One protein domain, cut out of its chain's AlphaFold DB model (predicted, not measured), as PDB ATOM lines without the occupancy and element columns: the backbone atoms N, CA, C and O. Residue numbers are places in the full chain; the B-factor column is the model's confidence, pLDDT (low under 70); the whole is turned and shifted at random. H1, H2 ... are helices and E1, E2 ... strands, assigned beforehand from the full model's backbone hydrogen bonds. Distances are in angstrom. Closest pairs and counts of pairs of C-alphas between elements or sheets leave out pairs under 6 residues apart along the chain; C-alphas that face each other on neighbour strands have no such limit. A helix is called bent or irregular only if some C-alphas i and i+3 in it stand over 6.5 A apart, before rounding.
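This is residues 266 to 365 of the 400 residues of an uncharacterized protein of Puccinia sorghi (UniProt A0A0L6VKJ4). Two groups of strands sit side by side: a long, bent hairpin of E1 and E2, and a strongly twisted slab of four strands, E3 to E6, with the short helix H1 where the chain passes from the one to the other. After E6 the chain turns back to the hairpin, where residues 350 to 351 pair with the last residues of E1, and then runs on as a long tail with no named element. The 100 printed residues hold one named helix and six named strands, in the order E1 E2 H1 E3 E4 E5 E6; the class is mostly strand, though under half of the residues, 45, are in named elements. Both sheets, E1 - E2 and E3 - E4 - E5 - E6, are antiparallel. The whole is compact, with a radius of gyration of the C-alphas of 13.8 A, and spans 37 by 32 by 26 A.

Begin at E1, residues 276 to 283, and E2, residues 289 to 296: they form an antiparallel hairpin at 152 degrees, with N 276 and O 296 2.9 A apart and N 282 and O 290 2.8 A apart, both within hydrogen-bond range. E2 bends by 58 degrees at residue 293. Look next at H1, residues 307 to 312, in whose backbone every O i to N i+4 pair is within hydrogen-bond range. Its closest C-alpha pair with E2 is Arg 309 and Glu 293, 7.7 A apart. Now find E3, residues 316 to 321, E4, residues 324 to 329, E5, residues 332 to 339, and E6, residues 345 to 347: they make a meander, each strand the antiparallel neighbour of the one before. E3 and E4 are a hairpin at 151 degrees, with N 318 and O 326 3.0 A apart. E4 and E5 are a hairpin at 152 degrees, with N 327 and O 335 2.9 A apart. E5 bends by 56 degrees at residue 335. E5 and E6 are a hairpin at 121 degrees, with N 346 and O 338 2.8 A apart. The edge strands of this strongly twisted sheet are E3 and E6. H1 is on the sheet but only grazes it, with its residues 307 to 311. E1 and E2 are both apart from E3, E4, E5 and E6. Residues 350 to 351 pair antiparallel with residues 282 to 283 of E1.

Find C-alpha 276 at (124.378, -6.467, 93.754); from there E1 runs 21.9 A to C-alpha 283 at (120.607, -22.863, 107.818). E2, from residue 289 to 296, covers 19.3 A. H1, from 307 to 312, is short, at 8.8 A. E3, from 316 to 321, covers 15.2 A, and E4, from 324 to 329, covers 16.7 A. E5, from 332 to 339, covers 19.4 A. E6 begins at C-alpha 345 and ends, 6.2 A on, at C-alpha 347, at (110.836, -20.355, 101.653).

The two C-alphas farthest apart are those of Val 273 and Gly 331, at 39.0 A; the outline is rounded. The printed part has no cut. The link from E2 to H1, 10 residues, is short but not tight; the other links between named elements are tight. Residues 348 to 365 have no named element. The mean pLDDT of the printed part is 73.3, and 30 residues are under 70: residues 266 to 274, 296 to 303, 343 and 354 to 365.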
ATOM      1  N   LEU A 266     125.274  -7.641 105.748       40.16
ATOM      2  CA  LEU A 266     124.164  -8.341 105.094       40.16
ATOM      3  C   LEU A 266     122.877  -7.531 105.269       40.16
ATOM      4  O   LEU A 266     122.465  -7.273 106.402       40.16
ATOM      5  N   ALA A 267     122.284  -7.157 104.136       41.28
ATOM      6  CA  ALA A 267     121.160  -6.242 104.054       41.28
ATOM      7  C   ALA A 267     119.860  -6.856 104.594       41.28
ATOM      8  O   ALA A 267     119.421  -7.924 104.171       41.28
ATOM      9  N   ASP A 268     119.203  -6.101 105.461       44.38
ATOM     10  CA  ASP A 268     117.820  -6.244 105.928       44.38
ATOM     11  C   ASP A 268     116.784  -5.702 104.914       44.38
ATOM     12  O   ASP A 268     115.686  -5.295 105.286       44.38
ATOM     13  N   GLY A 269     117.160  -5.607 103.632       39.81
ATOM     14  CA  GLY A 269     116.394  -4.922 102.583       39.81
ATOM     15  C   GLY A 269     116.420  -3.385 102.657       39.81
ATOM     16  O   GLY A 269     116.073  -2.735 101.674       39.81
ATOM     17  N   LYS A 270     116.854  -2.794 103.784       42.00
ATOM     18  CA  LYS A 270     116.789  -1.343 104.057       42.00
ATOM     19  C   LYS A 270     118.150  -0.640 104.089       42.00
ATOM     20  O   LYS A 270     118.225   0.550 103.816       42.00
ATOM     21  N   SER A 271     119.216  -1.360 104.437       42.09
ATOM     22  CA  SER A 271     120.551  -0.801 104.731       42.09
ATOM     23  C   SER A 271     121.554  -0.809 103.567       42.09
ATOM     24  O   SER A 271     122.674  -0.326 103.722       42.09
ATOM     25  N   SER A 272     121.188  -1.348 102.401       44.41
ATOM     26  CA  SER A 272     122.055  -1.417 101.217       44.41
ATOM     27  C   SER A 272     121.469  -0.570 100.094       44.41
ATOM     28  O   SER A 272     120.340  -0.799  99.674       44.41
ATOM     29  N   VAL A 273     122.240   0.412  99.622       45.72
ATOM     30  CA  VAL A 273     121.773   1.439  98.670       45.72
ATOM     31  C   VAL A 273     121.904   1.021  97.201       45.72
ATOM     32  O   VAL A 273     121.342   1.680  96.333       45.72
ATOM     33  N   SER A 274     122.638  -0.056  96.907       42.50
ATOM     34  CA  SER A 274     122.909  -0.527  95.544       42.50
ATOM     35  C   SER A 274     122.463  -1.982  95.323       42.50
ATOM     36  O   SER A 274     122.637  -2.820  96.219       42.50
ATOM     37  N   PRO A 275     121.909  -2.314  94.136       70.44
ATOM     38  CA  PRO A 275     121.757  -3.696  93.693       70.44
ATOM     39  C   PRO A 275     123.112  -4.398  93.607       70.44
ATOM     40  O   PRO A 275     124.124  -3.777  93.278       70.44
ATOM     41  N   GLY A 276     123.144  -5.700  93.878       74.94
ATOM     42  CA  GLY A 276     124.378  -6.467  93.754       74.94
ATOM     43  C   GLY A 276     124.247  -7.935  94.126       74.94
ATOM     44  O   GLY A 276     123.396  -8.338  94.919       74.94
ATOM     45  N   ILE A 277     125.136  -8.740  93.560       72.81
ATOM     46  CA  ILE A 277     125.270 -10.161  93.870       72.81
ATOM     47  C   ILE A 277     125.988 -10.313  95.219       72.81
ATOM     48  O   ILE A 277     127.048  -9.725  95.432       72.81
ATOM     49  N   ARG A 278     125.426 -11.101  96.145       76.62
ATOM     50  CA  ARG A 278     126.029 -11.370  97.463       76.62
ATOM     51  C   ARG A 278     125.881 -12.832  97.876       76.62
ATOM     52  O   ARG A 278     124.910 -13.498  97.537       76.62
ATOM     53  N   MET A 279     126.836 -13.319  98.667       80.06
ATOM     54  CA  MET A 279     126.781 -14.655  99.267       80.06
ATOM     55  C   MET A 279     125.976 -14.631 100.572       80.06
ATOM     56  O   MET A 279     126.255 -13.827 101.462       80.06
ATOM     57  N   VAL A 280     125.018 -15.544 100.709       81.06
ATOM     58  CA  VAL A 280     124.161 -15.717 101.890       81.06
ATOM     59  C   VAL A 280     124.321 -17.142 102.423       81.06
ATOM     60  O   VAL A 280     124.377 -18.102 101.657       81.06
ATOM     61  N   TYR A 281     124.391 -17.290 103.748       84.75
ATOM     62  CA  TYR A 281     124.461 -18.592 104.414       84.75
ATOM     63  C   TYR A 281     123.101 -18.940 105.028       84.75
ATOM     64  O   TYR A 281     122.666 -18.316 105.999       84.75
ATOM     65  N   LEU A 282     122.430 -19.936 104.452       85.94
ATOM     66  CA  LEU A 282     121.136 -20.440 104.903       85.94
ATOM     67  C   LEU A 282     121.325 -21.640 105.826       85.94
ATOM     68  O   LEU A 282     122.033 -22.583 105.480       85.94
ATOM     69  N   LYS A 283     120.651 -21.666 106.973       87.38
ATOM     70  CA  LYS A 283     120.607 -22.863 107.818       87.38
ATOM     71  C   LYS A 283     119.662 -23.889 107.193       87.38
ATOM     72  O   LYS A 283     118.462 -23.642 107.084       87.38
ATOM     73  N   THR A 284     120.188 -25.040 106.781       88.94
ATOM     74  CA  THR A 284     119.349 -26.168 106.341       88.94
ATOM     75  C   THR A 284     118.632 -26.798 107.536       88.94
ATOM     76  O   THR A 284     119.041 -26.618 108.685       88.94
ATOM     77  N   LYS A 285     117.613 -27.628 107.284       83.81
ATOM     78  CA  LYS A 285     116.967 -28.439 108.334       83.81
ATOM     79  C   LYS A 285     117.921 -29.303 109.165       83.81
ATOM     80  O   LYS A 285     117.618 -29.582 110.315       83.81
ATOM     81  N   SER A 286     119.057 -29.710 108.599       88.25
ATOM     82  CA  SER A 286     120.090 -30.479 109.310       88.25
ATOM     83  C   SER A 286     120.959 -29.630 110.253       88.25
ATOM     84  O   SER A 286     121.931 -30.129 110.810       88.25
ATOM     85  N   GLY A 287     120.689 -28.325 110.367       89.19
ATOM     86  CA  GLY A 287     121.532 -27.358 111.072       89.19
ATOM     87  C   GLY A 287     122.771 -26.918 110.284       89.19
ATOM     88  O   GLY A 287     123.302 -25.842 110.551       89.19
ATOM     89  N   LYS A 288     123.206 -27.690 109.275       89.31
ATOM     90  CA  LYS A 288     124.364 -27.352 108.435       89.31
ATOM     91  C   LYS A 288     124.097 -26.081 107.608       89.31
ATOM     92  O   LYS A 288     123.014 -25.981 107.014       89.31
ATOM     93  N   PRO A 289     125.050 -25.132 107.536       88.88
ATOM     94  CA  PRO A 289     124.927 -23.948 106.695       88.88
ATOM     95  C   PRO A 289     125.137 -24.300 105.215       88.88
ATOM     96  O   PRO A 289     126.073 -25.009 104.856       88.88
ATOM     97  N   LEU A 290     124.286 -23.751 104.353       88.12
ATOM     98  CA  LEU A 290     124.382 -23.806 102.900       88.12
ATOM     99  C   LEU A 290     124.719 -22.409 102.377       88.12
ATOM    100  O   LEU A 290     123.985 -21.457 102.636       88.12
ATOM    101  N   LYS A 291     125.817 -22.287 101.631       90.00
ATOM    102  CA  LYS A 291     126.211 -21.040 100.968       90.00
ATOM    103  C   LYS A 291     125.503 -20.943  99.617       90.00
ATOM    104  O   LYS A 291     125.734 -21.792  98.762       90.00
ATOM    105  N   LEU A 292     124.678 -19.919  99.432       83.12
ATOM    106  CA  LEU A 292     124.048 -19.585  98.156       83.12
ATOM    107  C   LEU A 292     124.435 -18.172  97.728       83.12
ATOM    108  O   LEU A 292     124.700 -17.301  98.550       83.12
ATOM    109  N   GLU A 293     124.445 -17.955  96.424       81.31
ATOM    110  CA  GLU A 293     124.668 -16.652  95.816       81.31
ATOM    111  C   GLU A 293     123.305 -16.061  95.432       81.31
ATOM    112  O   GLU A 293     122.517 -16.698  94.729       81.31
ATOM    113  N   CYS A 294     123.002 -14.873  95.948       78.56
ATOM    114  CA  CYS A 294     121.691 -14.236  95.864       78.56
ATOM    115  C   CYS A 294     121.813 -12.863  95.204       78.56
ATOM    116  O   CYS A 294     122.813 -12.165  95.399       78.56
ATOM    117  N   LEU A 295     120.774 -12.447  94.480       76.00
ATOM    118  CA  LEU A 295     120.669 -11.070  94.016       76.00
ATOM    119  C   LEU A 295     120.025 -10.237  95.129       76.00
ATOM    120  O   LEU A 295     118.880 -10.475  95.519       76.00
ATOM    121  N   HIS A 296     120.777  -9.274  95.655       69.75
ATOM    122  CA  HIS A 296     120.223  -8.232  96.499       69.75
ATOM    123  C   HIS A 296     119.735  -7.082  95.616       69.75
ATOM    124  O   HIS A 296     120.480  -6.580  94.772       69.75
ATOM    125  N   VAL A 297     118.502  -6.644  95.854       69.19
ATOM    126  CA  VAL A 297     117.901  -5.477  95.214       69.19
ATOM    127  C   VAL A 297     117.348  -4.581  96.333       69.19
ATOM    128  O   VAL A 297     116.545  -5.066  97.133       69.19
ATOM    129  N   PRO A 298     117.779  -3.311  96.443       52.06
ATOM    130  CA  PRO A 298     117.254  -2.369  97.427       52.06
ATOM    131  C   PRO A 298     115.734  -2.217  97.326       52.06
ATOM    132  O   PRO A 298     115.156  -2.397  96.254       52.06
ATOM    133  N   TYR A 299     115.086  -1.870  98.441       56.41
ATOM    134  CA  TYR A 299     113.628  -1.678  98.568       56.41
ATOM    135  C   TYR A 299     112.766  -2.940  98.387       56.41
ATOM    136  O   TYR A 299     111.611  -2.952  98.818       56.41
ATOM    137  N   LEU A 300     113.321  -4.038  97.868       58.25
ATOM    138  CA  LEU A 300     112.714  -5.358  97.981       58.25
ATOM    139  C   LEU A 300     113.029  -5.962  99.345       58.25
ATOM    140  O   LEU A 300     114.180  -6.099  99.753       58.25
ATOM    141  N   VAL A 301     111.977  -6.352 100.063       52.97
ATOM    142  CA  VAL A 301     112.087  -6.777 101.468       52.97
ATOM    143  C   VAL A 301     112.628  -8.211 101.626       52.97
ATOM    144  O   VAL A 301     112.603  -8.772 102.715       52.97
ATOM    145  N   GLY A 302     113.145  -8.825 100.558       58.91
ATOM    146  CA  GLY A 302     113.717 -10.169 100.572       58.91
ATOM    147  C   GLY A 302     114.847 -10.333  99.557       58.91
ATOM    148  O   GLY A 302     114.857  -9.693  98.509       58.91
ATOM    149  N   ASN A 303     115.799 -11.216  99.866       66.06
ATOM    150  CA  ASN A 303     116.830 -11.623  98.912       66.06
ATOM    151  C   ASN A 303     116.214 -12.568  97.875       66.06
ATOM    152  O   ASN A 303     115.604 -13.572  98.254       66.06
ATOM    153  N   LEU A 304     116.406 -12.283  96.587       73.25
ATOM    154  CA  LEU A 304     115.924 -13.148  95.515       73.25
ATOM    155  C   LEU A 304     116.944 -14.264  95.252       73.25
ATOM    156  O   LEU A 304     118.133 -14.018  95.021       73.25
ATOM    157  N   ILE A 305     116.465 -15.510  95.298       75.25
ATOM    158  CA  ILE A 305     117.230 -16.712  94.965       75.25
ATOM    159  C   ILE A 305     116.657 -17.272  93.670       75.25
ATOM    160  O   ILE A 305     115.477 -17.600  93.596       75.25
ATOM    161  N   PHE A 306     117.499 -17.366  92.649       74.00
ATOM    162  CA  PHE A 306     117.093 -17.797  91.319       74.00
ATOM    163  C   PHE A 306     116.977 -19.328  91.236       74.00
ATOM    164  O   PHE A 306     117.889 -20.032  91.674       74.00
ATOM    165  N   GLU A 307     115.909 -19.853  90.628       74.38
ATOM    166  CA  GLU A 307     115.647 -21.302  90.514       74.38
ATOM    167  C   GLU A 307     116.811 -22.049  89.841       74.38
ATOM    168  O   GLU A 307     117.305 -23.044  90.369       74.38
ATOM    169  N   GLY A 308     117.376 -21.494  88.763       70.75
ATOM    170  CA  GLY A 308     118.559 -22.060  88.101       70.75
ATOM    171  C   GLY A 308     119.813 -22.145  88.990       70.75
ATOM    172  O   GLY A 308     120.674 -22.992  88.755       70.75
ATOM    173  N   ARG A 309     119.928 -21.325  90.050       77.25
ATOM    174  CA  ARG A 309     121.016 -21.452  91.040       77.25
ATOM    175  C   ARG A 309     120.763 -22.604  92.014       77.25
ATOM    176  O   ARG A 309     121.718 -23.286  92.372       77.25
ATOM    177  N   LEU A 310     119.506 -22.867  92.383       82.12
ATOM    178  CA  LEU A 310     119.129 -24.060  93.152       82.12
ATOM    179  C   LEU A 310     119.446 -25.329  92.341       82.12
ATOM    180  O   LEU A 310     120.122 -26.226  92.844       82.12
ATOM    181  N   PHE A 311     119.075 -25.349  91.056       75.56
ATOM    182  CA  PHE A 311     119.355 -26.472  90.156       75.56
ATOM    183  C   PHE A 311     120.864 -26.741  89.997       75.56
ATOM    184  O   PHE A 311     121.314 -27.873  90.171       75.56
ATOM    185  N   ARG A 312     121.691 -25.698  89.798       75.88
ATOM    186  CA  ARG A 312     123.169 -25.820  89.789       75.88
ATOM    187  C   ARG A 312     123.742 -26.392  91.095       75.88
ATOM    188  O   ARG A 312     124.765 -27.073  91.064       75.88
ATOM    189  N   CYS A 313     123.082 -26.176  92.234       80.19
ATOM    190  CA  CYS A 313     123.444 -26.792  93.514       80.19
ATOM    191  C   CYS A 313     122.966 -28.252  93.665       80.19
ATOM    192  O   CYS A 313     123.130 -28.816  94.750       80.19
ATOM    193  N   ARG A 314     122.412 -28.876  92.612       88.69
ATOM    194  CA  ARG A 314     121.745 -30.192  92.637       88.69
ATOM    195  C   ARG A 314     120.614 -30.233  93.664       88.69
ATOM    196  O   ARG A 314     120.580 -31.111  94.529       88.69
ATOM    197  N   MET A 315     119.756 -29.213  93.622       89.62
ATOM    198  CA  MET A 315     118.517 -29.191  94.388       89.62
ATOM    199  C   MET A 315     117.329 -29.545  93.507       89.62
ATOM    200  O   MET A 315     117.010 -28.811  92.575       89.62
ATOM    201  N   ASP A 316     116.654 -30.624  93.877       90.94
ATOM    202  CA  ASP A 316     115.441 -31.105  93.233       90.94
ATOM    203  C   ASP A 316     114.224 -30.569  93.997       90.94
ATOM    204  O   ASP A 316     114.150 -30.684  95.228       90.94
ATOM    205  N   GLU A 317     113.254 -29.987  93.291       93.00
ATOM    206  CA  GLU A 317     111.957 -29.655  93.879       93.00
ATOM    207  C   GLU A 317     111.030 -30.870  93.797       93.00
ATOM    208  O   GLU A 317     110.574 -31.256  92.723       93.00
ATOM    209  N   VAL A 318     110.711 -31.455  94.952       94.25
ATOM    210  CA  VAL A 318     109.770 -32.574  95.049       94.25
ATOM    211  C   VAL A 318     108.478 -32.077  95.686       94.25
ATOM    212  O   VAL A 318     108.460 -31.656  96.846       94.25
ATOM    213  N   ARG A 319     107.377 -32.121  94.932       94.00
ATOM    214  CA  ARG A 319     106.056 -31.685  95.404       94.00
ATOM    215  C   ARG A 319     105.565 -32.621  96.516       94.00
ATOM    216  O   ARG A 319     105.435 -33.820  96.305       94.00
ATOM    217  N   THR A 320     105.276 -32.075  97.698       95.56
ATOM    218  CA  THR A 320     104.816 -32.835  98.881       95.56
ATOM    219  C   THR A 320     103.336 -32.626  99.203       95.56
ATOM    220  O   THR A 320     102.851 -33.110 100.220       95.56
ATOM    221  N   GLY A 321     102.626 -31.859  98.378       94.25
ATOM    222  CA  GLY A 321     101.202 -31.564  98.512       94.25
ATOM    223  C   GLY A 321     100.764 -30.485  97.513       94.25
ATOM    224  O   GLY A 321     101.606 -29.967  96.772       94.25
ATOM    225  N   PRO A 322      99.475 -30.100  97.487       91.75
ATOM    226  CA  PRO A 322      98.953 -29.146  96.505       91.75
ATOM    227  C   PRO A 322      99.719 -27.816  96.478       91.75
ATOM    228  O   PRO A 322     100.176 -27.405  95.414       91.75
ATOM    229  N   LEU A 323      99.955 -27.214  97.650       92.44
ATOM    230  CA  LEU A 323     100.637 -25.919  97.821       92.44
ATOM    231  C   LEU A 323     101.961 -26.040  98.603       92.44
ATOM    232  O   LEU A 323     102.399 -25.103  99.273       92.44
ATOM    233  N   THR A 324     102.600 -27.213  98.573       93.94
ATOM    234  CA  THR A 324     103.859 -27.455  99.296       93.94
ATOM    235  C   THR A 324     104.815 -28.313  98.493       93.94
ATOM    236  O   THR A 324     104.417 -29.353  97.966       93.94
ATOM    237  N   ALA A 325     106.089 -27.944  98.513       94.50
ATOM    238  CA  ALA A 325     107.175 -28.776  98.026       94.50
ATOM    239  C   ALA A 325     108.303 -28.863  99.062       94.50
ATOM    240  O   ALA A 325     108.350 -28.134 100.059       94.50
ATOM    241  N   SER A 326     109.220 -29.788  98.824       95.06
ATOM    242  CA  SER A 326     110.471 -29.919  99.554       95.06
ATOM    243  C   SER A 326     111.622 -29.794  98.569       95.06
ATOM    244  O   SER A 326     111.670 -30.531  97.589       95.06
ATOM    245  N   LEU A 327     112.553 -28.880  98.844       93.38
ATOM    246  CA  LEU A 327     113.816 -28.830  98.116       93.38
ATOM    247  C   LEU A 327     114.752 -29.869  98.725       93.38
ATOM    248  O   LEU A 327     115.105 -29.784  99.910       93.38
ATOM    249  N   MET A 328     115.119 -30.855  97.919       94.56
ATOM    250  CA  MET A 328     115.971 -31.973  98.300       94.56
ATOM    251  C   MET A 328     117.337 -31.848  97.631       94.56
ATOM    252  O   MET A 328     117.443 -31.282  96.557       94.56
ATOM    253  N   ASN A 329     118.388 -32.377  98.249       92.88
ATOM    254  CA  ASN A 329     119.696 -32.546  97.614       92.88
ATOM    255  C   ASN A 329     120.169 -33.964  97.922       92.88
ATOM    256  O   ASN A 329     120.248 -34.330  99.098       92.88
ATOM    257  N   LYS A 330     120.413 -34.778  96.887       92.44
ATOM    258  CA  LYS A 330     120.747 -36.211  97.028       92.44
ATOM    259  C   LYS A 330     119.753 -36.957  97.941       92.44
ATOM    260  O   LYS A 330     120.149 -37.661  98.864       92.44
ATOM    261  N   GLY A 331     118.453 -36.724  97.741       92.12
ATOM    262  CA  GLY A 331     117.369 -37.304  98.548       92.12
ATOM    263  C   GLY A 331     117.175 -36.704  99.953       92.12
ATOM    264  O   GLY A 331     116.137 -36.930 100.572       92.12
ATOM    265  N   GLN A 332     118.104 -35.891 100.472       93.75
ATOM    266  CA  GLN A 332     117.927 -35.239 101.771       93.75
ATOM    267  C   GLN A 332     117.099 -33.954 101.634       93.75
ATOM    268  O   GLN A 332     117.507 -33.015 100.953       93.75
ATOM    269  N   THR A 333     115.963 -33.860 102.334       95.25
ATOM    270  CA  THR A 333     115.159 -32.624 102.385       95.25
ATOM    271  C   THR A 333     115.900 -31.512 103.132       95.25
ATOM    272  O   THR A 333     116.032 -31.559 104.358       95.25
ATOM    273  N   LEU A 334     116.322 -30.473 102.412       93.06
ATOM    274  CA  LEU A 334     117.021 -29.318 102.979       93.06
ATOM    275  C   LEU A 334     116.050 -28.232 103.450       93.06
ATOM    276  O   LEU A 334     116.228 -27.694 104.548       93.06
ATOM    277  N   PHE A 335     114.999 -27.964 102.668       92.94
ATOM    278  CA  PHE A 335     113.990 -26.939 102.947       92.94
ATOM    279  C   PHE A 335     112.577 -27.451 102.642       92.94
ATOM    280  O   PHE A 335     112.380 -28.209 101.698       92.94
ATOM    281  N   LYS A 336     111.584 -27.014 103.428       93.12
ATOM    282  CA  LYS A 336     110.163 -27.090 103.050       93.12
ATOM    283  C   LYS A 336     109.746 -25.714 102.543       93.12
ATOM    284  O   LYS A 336     110.033 -24.718 103.207       93.12
ATOM    285  N   VAL A 337     109.073 -25.676 101.402       93.31
ATOM    286  CA  VAL A 337     108.620 -24.449 100.742       93.31
ATOM    287  C   VAL A 337     107.112 -24.497 100.525       93.31
ATOM    288  O   VAL A 337     106.533 -25.573 100.346       93.31
ATOM    289  N   LYS A 338     106.468 -23.332 100.566       91.38
ATOM    290  CA  LYS A 338     105.086 -23.178 100.107       91.38
ATOM    291  C   LYS A 338     105.098 -22.718  98.656       91.38
ATOM    292  O   LYS A 338     105.904 -21.861  98.300       91.38
ATOM    293  N   LEU A 339     104.208 -23.279  97.854       89.38
ATOM    294  CA  LEU A 339     103.976 -22.843  96.483       89.38
ATOM    295  C   LEU A 339     102.817 -21.842  96.498       89.38
ATOM    296  O   LEU A 339     101.792 -22.128  97.115       89.38
ATOM    297  N   SER A 340     102.997 -20.684  95.861       84.81
ATOM    298  CA  SER A 340     101.888 -19.807  95.460       84.81
ATOM    299  C   SER A 340     101.371 -20.240  94.090       84.81
ATOM    300  O   SER A 340     102.144 -20.768  93.282       84.81
ATOM    301  N   ASP A 341     100.107 -19.949  93.792       77.38
ATOM    302  CA  ASP A 341      99.507 -20.209  92.477       77.38
ATOM    303  C   ASP A 341     100.256 -19.460  91.350       77.38
ATOM    304  O   ASP A 341     100.423 -19.975  90.243       77.38
ATOM    305  N   ASP A 342     100.867 -18.317  91.684       73.44
ATOM    306  CA  ASP A 342     101.711 -17.478  90.811       73.44
ATOM    307  C   ASP A 342     103.120 -18.060  90.546       73.44
ATOM    308  O   ASP A 342     104.023 -17.361  90.085       73.44
ATOM    309  N   LYS A 343     103.357 -19.340  90.875       68.69
ATOM    310  CA  LYS A 343     104.659 -20.040  90.748       68.69
ATOM    311  C   LYS A 343     105.794 -19.425  91.577       68.69
ATOM    312  O   LYS A 343     106.972 -19.642  91.292       68.69
ATOM    313  N   ILE A 344     105.447 -18.677  92.624       72.81
ATOM    314  CA  ILE A 344     106.400 -18.140  93.598       72.81
ATOM    315  C   ILE A 344     106.650 -19.194  94.681       72.81
ATOM    316  O   ILE A 344     105.717 -19.683  95.323       72.81
ATOM    317  N   VAL A 345     107.924 -19.510  94.915       79.56
ATOM    318  CA  VAL A 345     108.364 -20.446  95.956       79.56
ATOM    319  C   VAL A 345     108.670 -19.676  97.244       79.56
ATOM    320  O   VAL A 345     109.719 -19.049  97.388       79.56
ATOM    321  N   LEU A 346     107.756 -19.728  98.213       81.19
ATOM    322  CA  LEU A 346     107.918 -19.083  99.516       81.19
ATOM    323  C   LEU A 346     108.696 -20.000 100.468       81.19
ATOM    324  O   LEU A 346     108.162 -20.969 101.019       81.19
ATOM    325  N   MET A 347     109.970 -19.671 100.693       84.88
ATOM    326  CA  MET A 347     110.836 -20.355 101.653       84.88
ATOM    327  C   MET A 347     110.965 -19.560 102.956       84.88
ATOM    328  O   MET A 347     111.311 -18.382 102.948       84.88
ATOM    329  N   LYS A 348     110.773 -20.234 104.097       81.19
ATOM    330  CA  LYS A 348     111.148 -19.707 105.415       81.19
ATOM    331  C   LYS A 348     112.477 -20.331 105.842       81.19
ATOM    332  O   LYS A 348     112.547 -21.543 106.030       81.19
ATOM    333  N   PHE A 349     113.506 -19.507 106.011       78.81
ATOM    334  CA  PHE A 349     114.850 -19.930 106.415       78.81
ATOM    335  C   PHE A 349     115.414 -19.043 107.529       78.81
ATOM    336  O   PHE A 349     114.942 -17.933 107.769       78.81
ATOM    337  N   GLU A 350     116.442 -19.547 108.206       77.62
ATOM    338  CA  GLU A 350     117.249 -18.798 109.170       77.62
ATOM    339  C   GLU A 350     118.586 -18.434 108.505       77.62
ATOM    340  O   GLU A 350     119.278 -19.309 107.977       77.62
ATOM    341  N   VAL A 351     118.938 -17.145 108.495       75.25
ATOM    342  CA  VAL A 351     120.227 -16.669 107.966       75.25
ATOM    343  C   VAL A 351     121.269 -16.756 109.072       75.25
ATOM    344  O   VAL A 351     121.110 -16.149 110.130       75.25
ATOM    345  N   VAL A 352     122.358 -17.481 108.820       73.75
ATOM    346  CA  VAL A 352     123.442 -17.638 109.794       73.75
ATOM    347  C   VAL A 352     124.484 -16.545 109.573       73.75
ATOM    348  O   VAL A 352     125.289 -16.622 108.644       73.75
ATOM    349  N   LYS A 353     124.523 -15.540 110.456       70.19
ATOM    350  CA  LYS A 353     125.745 -14.747 110.667       70.19
ATOM    351  C   LYS A 353     126.668 -15.560 111.581       70.19
ATOM    352  O   LYS A 353     126.189 -16.134 112.560       70.19
ATOM    353  N   LYS A 354     127.974 -15.630 111.280       50.62
ATOM    354  CA  LYS A 354     128.956 -16.309 112.150       50.62
ATOM    355  C   LYS A 354     128.808 -15.770 113.584       50.62
ATOM    356  O   LYS A 354     129.064 -14.595 113.818       50.62
ATOM    357  N   GLY A 355     128.365 -16.619 114.512       48.91
ATOM    358  CA  GLY A 355     128.252 -16.313 115.941       48.91
ATOM    359  C   GLY A 355     126.867 -15.921 116.483       48.91
ATOM    360  O   GLY A 355     126.673 -16.074 117.684       48.91
ATOM    361  N   LYS A 356     125.892 -15.461 115.674       43.62
ATOM    362  CA  LYS A 356     124.536 -15.116 116.172       43.62
ATOM    363  C   LYS A 356     123.420 -15.442 115.171       43.62
ATOM    364  O   LYS A 356     123.422 -14.961 114.037       43.62
ATOM    365  N   SER A 357     122.449 -16.230 115.629       38.34
ATOM    366  CA  SER A 357     121.158 -16.488 114.985       38.34
ATOM    367  C   SER A 357     120.180 -15.328 115.195       38.34
ATOM    368  O   SER A 357     120.176 -14.695 116.248       38.34
ATOM    369  N   PHE A 358     119.311 -15.080 114.211       40.00
ATOM    370  CA  PHE A 358     118.218 -14.108 114.309       40.00
ATOM    371  C   PHE A 358     116.898 -14.760 113.888       40.00
ATOM    372  O   PHE A 358     116.838 -15.478 112.888       40.00
ATOM    373  N   LEU A 359     115.832 -14.494 114.647       35.75
ATOM    374  CA  LEU A 359     114.493 -14.998 114.350       35.75
ATOM    375  C   LEU A 359     113.930 -14.386 113.057       35.75
ATOM    376  O   LEU A 359     114.137 -13.216 112.745       35.75
ATOM    377  N   SER A 360     113.200 -15.210 112.305       41.00
ATOM    378  CA  SER A 360     112.616 -14.857 111.007       41.00
ATOM    379  C   SER A 360     111.655 -13.669 111.105       41.00
ATOM    380  O   SER A 360     110.646 -13.728 111.808       41.00
ATOM    381  N   VAL A 361     111.922 -12.635 110.302       32.44
ATOM    382  CA  VAL A 361     110.969 -11.554 110.028       32.44
ATOM    383  C   VAL A 361     109.798 -12.138 109.227       32.44
ATOM    384  O   VAL A 361     110.004 -12.745 108.174       32.44
ATOM    385  N   LYS A 362     108.566 -11.984 109.728       31.88
ATOM    386  CA  LYS A 362     107.348 -12.188 108.927       31.88
ATOM    387  C   LYS A 362     107.199 -10.988 107.995       31.88
ATOM    388  O   LYS A 362     107.191  -9.857 108.469       31.88
ATOM    389  N   LEU A 363     107.047 -11.242 106.701       35.88
ATOM    390  CA  LEU A 363     106.854 -10.209 105.692       35.88
ATOM    391  C   LEU A 363     105.587 -10.496 104.898       35.88
ATOM    392  O   LEU A 363     105.416 -11.590 104.363       35.88
ATOM    393  N   SER A 364     104.713  -9.499 104.845       31.44
ATOM    394  CA  SER A 364     103.476  -9.487 104.074       31.44
ATOM    395  C   SER A 364     103.467  -8.226 103.215       31.44
ATOM    396  O   SER A 364     103.338  -7.130 103.751       31.44
ATOM    397  N   ASN A 365     103.599  -8.398 101.902       37.16
ATOM    398  CA  ASN A 365     103.336  -7.371 100.894       37.16
ATOM    399  C   ASN A 365     102.211  -7.871  99.981       37.16
ATOM    400  O   ASN A 365     102.035  -9.079  99.830       37.16
TER     401      ASN A 365